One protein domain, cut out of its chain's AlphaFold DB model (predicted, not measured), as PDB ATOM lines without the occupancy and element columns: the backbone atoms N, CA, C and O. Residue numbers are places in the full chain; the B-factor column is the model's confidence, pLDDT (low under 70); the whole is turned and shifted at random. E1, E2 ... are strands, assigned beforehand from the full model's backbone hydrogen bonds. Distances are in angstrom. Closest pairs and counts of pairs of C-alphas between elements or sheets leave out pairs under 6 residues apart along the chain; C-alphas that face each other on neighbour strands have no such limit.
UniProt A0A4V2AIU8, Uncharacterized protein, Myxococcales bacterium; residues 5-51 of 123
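Overview. This is residues 5 to 51 of the 123 residues of an uncharacterized protein of Myxococcales bacterium (UniProt A0A4V2AIU8). The printed part is built round one strongly twisted sheet of five strands, a single meander, each strand the antiparallel neighbour of the one before, with the E3 and E4 hairpin in its middle and E1 and E5 at its two edges. From edge to edge the strands' lines turn by 117 degrees, and the way across the sheet turns by 64 degrees, bringing the end of E1 and the start of E5 near each other. The printed part has 47 residues with no named helix and five named strands, E1 to E5, which lie in the sheet in the same order as along the chain, all antiparallel. The class is all strand. The whole is compact, with a radius of gyration of the C-alphas of 10.0 A and spans of 27 by 26 by 16 A.

Along the chain. E3, residues 23 to 29, is 19.2 A from first to last C-alpha, and E4, residues 32 to 39, is 23.1 A. E5, residues 42 to 50, is 21.7 A long, bends by 66 degrees at residue 45, and ends with C-alpha 50 at (-6.386, 107.461, 4.237). E2, residues 10 to 16, measures 16.9 A, with C-alpha 16 at (7.632, 99.446, 0.545). E1, residues 5 to 7, is 6.5 A long and begins with C-alpha 5 at (4.246, 92.482, 11.046).

Arrangement. The inner strands E3 and E4 form a hairpin, antiparallel with 158 degrees between their directions; N 25 and O 36 are within hydrogen-bond range at 2.8 A. E4 and E5 form a hairpin at 154 degrees, with N 37 and O 45 within range at 2.8 A. On the other side of E3 lies E2, a hairpin with it at 129 degrees, N 15 and O 24 being 2.8 A apart. E2 pairs in a staggered way, with E1 over residues 10 to 12 and with E3 over residues 13 to 16. E1 and E2 are a hairpin at 112 degrees, with N 7 and O 10 within range at 2.9 A. The closest C-alphas of the edge strands E1 and E5 are those of Val 7 and Ala 42, 6.7 A apart. E1 and E4 are apart, as are E2 and E5.

Size, cuts and confidence. The two C-alphas farthest apart are those of Gly 30 and Gln 40, 28.3 A. The printed part has no cut. The links E1 to E2, E3 to E4 and E4 to E5 are tight, each of 2 residues; E2 to E3 is short, with 6 residues. The mean pLDDT of the printed part is 86.3, and residues 18 to 19, in the link from E2 to E3, are under 70.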
ATOM      1  N   ALA A   5       3.228  92.293  10.028       92.50
ATOM      2  CA  ALA A   5       4.246  92.482  11.046       92.50
ATOM      3  C   ALA A   5       3.673  93.217  12.255       92.50
ATOM      4  O   ALA A   5       2.670  93.931  12.148       92.50
ATOM      5  N   THR A   6       4.357  93.049  13.383       95.00
ATOM      6  CA  THR A   6       4.138  93.839  14.589       95.00
ATOM      7  C   THR A   6       5.429  94.581  14.918       95.00
ATOM      8  O   THR A   6       6.470  93.946  15.066       95.00
ATOM      9  N   VAL A   7       5.368  95.908  15.012       93.50
ATOM     10  CA  VAL A   7       6.510  96.785  15.318       93.50
ATOM     11  C   VAL A   7       6.069  97.771  16.388       93.50
ATOM     12  O   VAL A   7       5.015  98.383  16.242       93.50
ATOM     13  N   ASP A   8       6.824  97.888  17.480       93.38
ATOM     14  CA  ASP A   8       6.522  98.800  18.597       93.38
ATOM     15  C   ASP A   8       5.068  98.693  19.111       93.38
ATOM     16  O   ASP A   8       4.415  99.677  19.455       93.38
ATOM     17  N   GLY A   9       4.525  97.469  19.128       92.56
ATOM     18  CA  GLY A   9       3.149  97.180  19.557       92.56
ATOM     19  C   GLY A   9       2.056  97.484  18.521       92.56
ATOM     20  O   GLY A   9       0.888  97.201  18.784       92.56
ATOM     21  N   LYS A  10       2.406  98.005  17.341       93.50
ATOM     22  CA  LYS A  10       1.496  98.246  16.209       93.50
ATOM     23  C   LYS A  10       1.478  97.065  15.264       93.50
ATOM     24  O   LYS A  10       2.533  96.507  14.990       93.50
ATOM     25  N   SER A  11       0.306  96.678  14.763       92.88
ATOM     26  CA  SER A  11       0.163  95.504  13.890       92.88
ATOM     27  C   SER A  11      -0.464  95.885  12.559       92.88
ATOM     28  O   SER A  11      -1.566  96.422  12.505       92.88
ATOM     29  N   GLY A  12       0.217  95.556  11.466       91.00
ATOM     30  CA  GLY A  12      -0.183  96.006  10.139       91.00
ATOM     31  C   GLY A  12       0.462  95.209   9.018       91.00
ATOM     32  O   GLY A  12       1.023  94.134   9.239       91.00
ATOM     33  N   TYR A  13       0.373  95.743   7.805       89.38
ATOM     34  CA  TYR A  13       1.033  95.194   6.624       89.38
ATOM     35  C   TYR A  13       2.278  96.008   6.293       89.38
ATOM     36  O   TYR A  13       2.218  97.234   6.228       89.38
ATOM     37  N   LEU A  14       3.397  95.325   6.059       89.50
ATOM     38  CA  LEU A  14       4.601  95.960   5.539       89.50
ATOM     39  C   LEU A  14       4.406  96.321   4.070       89.50
ATOM     40  O   LEU A  14       4.048  95.478   3.244       89.50
ATOM     41  N   TYR A  15       4.679  97.579   3.754       84.25
ATOM     42  CA  TYR A  15       4.571  98.147   2.425       84.25
ATOM     43  C   TYR A  15       5.808  98.985   2.120       84.25
ATOM     44  O   TYR A  15       6.082  99.968   2.799       84.25
ATOM     45  N   THR A  16       6.542  98.623   1.074       81.75
ATOM     46  CA  THR A  16       7.632  99.446   0.545       81.75
ATOM     47  C   THR A  16       7.137 100.108  -0.727       81.75
ATOM     48  O   THR A  16       6.650  99.426  -1.633       81.75
ATOM     49  N   THR A  17       7.227 101.434  -0.797       71.31
ATOM     50  CA  THR A  17       6.886 102.147  -2.029       71.31
ATOM     51  C   THR A  17       7.906 101.794  -3.115       71.31
ATOM     52  O   THR A  17       9.088 101.654  -2.811       71.31
ATOM     53  N   PRO A  18       7.508 101.708  -4.395       65.00
ATOM     54  CA  PRO A  18       8.450 101.439  -5.486       65.00
ATOM     55  C   PRO A  18       9.611 102.442  -5.575       65.00
ATOM     56  O   PRO A  18      10.658 102.129  -6.134       65.00
ATOM     57  N   CYS A  19       9.422 103.649  -5.036       67.88
ATOM     58  CA  CYS A  19      10.385 104.747  -5.088       67.88
ATOM     59  C   CYS A  19      11.123 104.990  -3.758       67.88
ATOM     60  O   CYS A  19      11.960 105.887  -3.695       67.88
ATOM     61  N   GLY A  20      10.793 104.262  -2.688       71.62
ATOM     62  CA  GLY A  20      11.351 104.465  -1.349       71.62
ATOM     63  C   GLY A  20      12.210 103.289  -0.898       71.62
ATOM     64  O   GLY A  20      11.973 102.148  -1.280       71.62
ATOM     65  N   THR A  21      13.209 103.562  -0.060       80.81
ATOM     66  CA  THR A  21      14.029 102.512   0.570       80.81
ATOM     67  C   THR A  21      13.431 102.014   1.878       80.81
ATOM     68  O   THR A  21      13.610 100.853   2.239       80.81
ATOM     69  N   ASP A  22      12.714 102.884   2.585       87.69
ATOM     70  CA  ASP A  22      12.175 102.580   3.904       87.69
ATOM     71  C   ASP A  22      10.788 101.934   3.787       87.69
ATOM     72  O   ASP A  22       9.926 102.454   3.068       87.69
ATOM     73  N   PRO A  23      10.538 100.814   4.488       89.94
ATOM     74  CA  PRO A  23       9.213 100.230   4.549       89.94
ATOM     75  C   PRO A  23       8.296 101.048   5.463       89.94
ATOM     76  O   PRO A  23       8.723 101.696   6.421       89.94
ATOM     77  N   TYR A  24       7.002 100.951   5.197       90.12
ATOM     78  CA  TYR A  24       5.931 101.463   6.032       90.12
ATOM     79  C   TYR A  24       5.155 100.296   6.638       90.12
ATOM     80  O   TYR A  24       4.892  99.308   5.954       90.12
ATOM     81  N   LEU A  25       4.752 100.413   7.900       92.00
ATOM     82  CA  LEU A  25       3.718  99.565   8.482       92.00
ATOM     83  C   LEU A  25       2.369 100.263   8.301       92.00
ATOM     84  O   LEU A  25       2.159 101.347   8.844       92.00
ATOM     85  N   ILE A  26       1.470  99.655   7.534       89.19
ATOM     86  CA  ILE A  26       0.115 100.165   7.321       89.19
ATOM     87  C   ILE A  26      -0.826  99.479   8.313       89.19
ATOM     88  O   ILE A  26      -1.055  98.270   8.221       89.19
ATOM     89  N   GLU A  27      -1.348 100.249   9.265       90.69
ATOM     90  CA  GLU A  27      -2.323  99.817  10.273       90.69
ATOM     91  C   GLU A  27      -3.690 100.435   9.968       90.69
ATOM     92  O   GLU A  27      -3.785 101.585   9.542       90.69
ATOM     93  N   GLY A  28      -4.755  99.674  10.202       82.81
ATOM     94  CA  GLY A  28      -6.124 100.151  10.059       82.81
ATOM     95  C   GLY A  28      -7.060  99.086   9.506       82.81
ATOM     96  O   GLY A  28      -6.653  97.972   9.167       82.81
ATOM     97  N   THR A  29      -8.340  99.435   9.439       72.38
ATOM     98  CA  THR A  29      -9.402  98.572   8.916       72.38
ATOM     99  C   THR A  29     -10.369  99.399   8.087       72.38
ATOM    100  O   THR A  29     -10.751 100.495   8.500       72.38
ATOM    101  N   GLY A  30     -10.813  98.849   6.958       70.12
ATOM    102  CA  GLY A  30     -11.699  99.558   6.041       70.12
ATOM    103  C   GLY A  30     -10.983 100.734   5.386       70.12
ATOM    104  O   GLY A  30      -9.932 100.552   4.774       70.12
ATOM    105  N   ASP A  31     -11.559 101.921   5.537       72.75
ATOM    106  CA  ASP A  31     -11.164 103.110   4.780       72.75
ATOM    107  C   ASP A  31     -10.308 104.096   5.597       72.75
ATOM    108  O   ASP A  31      -9.879 105.108   5.060       72.75
ATOM    109  N   GLN A  32     -10.050 103.826   6.883       83.31
ATOM    110  CA  GLN A  32      -9.132 104.619   7.709       83.31
ATOM    111  C   GLN A  32      -7.816 103.856   7.852       83.31
ATOM    112  O   GLN A  32      -7.780 102.790   8.474       83.31
ATOM    113  N   LEU A  33      -6.737 104.408   7.300       85.50
ATOM    114  CA  LEU A  33      -5.408 103.804   7.340       85.50
ATOM    115  C   LEU A  33      -4.382 104.790   7.896       85.50
ATOM    116  O   LEU A  33      -4.353 105.966   7.531       85.50
ATOM    117  N   THR A  34      -3.488 104.291   8.740       89.56
ATOM    118  CA  THR A  34      -2.321 105.009   9.254       89.56
ATOM    119  C   THR A  34      -1.057 104.337   8.737       89.56
ATOM    120  O   THR A  34      -0.943 103.111   8.758       89.56
ATOM    121  N   ALA A  35      -0.104 105.139   8.268       90.19
ATOM    122  CA  ALA A  35       1.198 104.666   7.830       90.19
ATOM    123  C   ALA A  35       2.273 105.055   8.848       90.19
ATOM    124  O   ALA A  35       2.454 106.231   9.168       90.19
ATOM    125  N   TYR A  36       3.024 104.059   9.312       92.75
ATOM    126  CA  TYR A  36       4.193 104.238  10.166       92.75
ATOM    127  C   TYR A  36       5.458 104.017   9.345       92.75
ATOM    128  O   TYR A  36       5.698 102.902   8.885       92.75
ATOM    129  N   ARG A  37       6.277 105.055   9.147       92.56
ATOM    130  CA  ARG A  37       7.579 104.906   8.483       92.56
ATOM    131  C   ARG A  37       8.523 104.155   9.408       92.56
ATOM    132  O   ARG A  37       8.714 104.574  10.551       92.56
ATOM    133  N   LEU A  38       9.147 103.100   8.899       93.19
ATOM    134  CA  LEU A  38      10.115 102.311   9.645       93.19
ATOM    135  C   LEU A  38      11.534 102.670   9.206       93.19
ATOM    136  O   LEU A  38      11.873 102.554   8.032       93.19
ATOM    137  N   VAL A  39      12.380 103.058  10.156       92.75
ATOM    138  CA  VAL A  39      13.814 103.280   9.931       92.75
ATOM    139  C   VAL A  39      14.562 102.336  10.857       92.75
ATOM    140  O   VAL A  39      14.327 102.333  12.060       92.75
ATOM    141  N   GLN A  40      15.422 101.483  10.289       90.38
ATOM    142  CA  GLN A  40      16.158 100.452  11.041       90.38
ATOM    143  C   GLN A  40      15.251  99.538  11.892       90.38
ATOM    144  O   GLN A  40      15.644  99.066  12.954       90.38
ATOM    145  N   GLY A  41      14.030  99.272  11.415       88.69
ATOM    146  CA  GLY A  41      13.077  98.378  12.079       88.69
ATOM    147  C   GLY A  41      12.272  99.003  13.222       88.69
ATOM    148  O   GLY A  41      11.482  98.287  13.827       88.69
ATOM    149  N   ALA A  42      12.421 100.303  13.487       93.06
ATOM    150  CA  ALA A  42      11.643 101.039  14.483       93.06
ATOM    151  C   ALA A  42      10.764 102.112  13.827       93.06
ATOM    152  O   ALA A  42      11.104 102.632  12.757       93.06
ATOM    153  N   ILE A  43       9.647 102.467  14.466       94.62
ATOM    154  CA  ILE A  43       8.783 103.552  13.985       94.62
ATOM    155  C   ILE A  43       9.518 104.891  14.137       94.62
ATOM    156  O   ILE A  43       9.848 105.321  15.238       94.62
ATOM    157  N   SER A  44       9.752 105.574  13.016       94.25
ATOM    158  CA  SER A  44      10.407 106.889  12.979       94.25
ATOM    159  C   SER A  44       9.407 108.035  12.834       94.25
ATOM    160  O   SER A  44       9.597 109.103  13.414       94.25
ATOM    161  N   SER A  45       8.334 107.830  12.070       90.50
ATOM    162  CA  SER A  45       7.265 108.814  11.905       90.50
ATOM    163  C   SER A  45       5.929 108.140  11.617       90.50
ATOM    164  O   SER A  45       5.871 106.980  11.208       90.50
ATOM    165  N   THR A  46       4.843 108.881  11.830       90.88
ATOM    166  CA  THR A  46       3.473 108.450  11.545       90.88
ATOM    167  C   THR A  46       2.774 109.508  10.709       90.88
ATOM    168  O   THR A  46       2.991 110.702  10.915       90.88
ATOM    169  N   TYR A  47       1.922 109.082   9.786       85.44
ATOM    170  CA  TYR A  47       1.018 109.973   9.072       85.44
ATOM    171  C   TYR A  47      -0.270 109.245   8.710       85.44
ATOM    172  O   TYR A  47      -0.317 108.019   8.573       85.44
ATOM    173  N   GLU A  48      -1.340 110.017   8.578       84.88
ATOM    174  CA  GLU A  48      -2.599 109.509   8.063       84.88
ATOM    175  C   GLU A  48      -2.429 109.139   6.586       84.88
ATOM    176  O   GLU A  48      -1.936 109.934   5.782       84.88
ATOM    177  N   TYR A  49      -2.771 107.900   6.241       80.81
ATOM    178  CA  TYR A  49      -2.610 107.363   4.893       80.81
ATOM    179  C   TYR A  49      -3.909 107.448   4.090       80.81
ATOM    180  O   TYR A  49      -3.877 107.798   2.912       80.81
ATOM    181  N   ILE A  50      -5.040 107.177   4.740       79.88
ATOM    182  CA  ILE A  50      -6.386 107.461   4.237       79.88
ATOM    183  C   ILE A  50      -7.224 107.897   5.440       79.88
ATOM    184  O   ILE A  50      -7.223 107.196   6.455       79.88
ATOM    185  N   HIS A  51      -7.913 109.030   5.316       80.06
ATOM    186  CA  HIS A  51      -8.951 109.453   6.253       80.06
ATOM    187  C   HIS A  51     -10.311 108.936   5.781       80.06
ATOM    188  O   HIS A  51     -10.560 108.940   4.582       80.06
TER     189      HIS A  51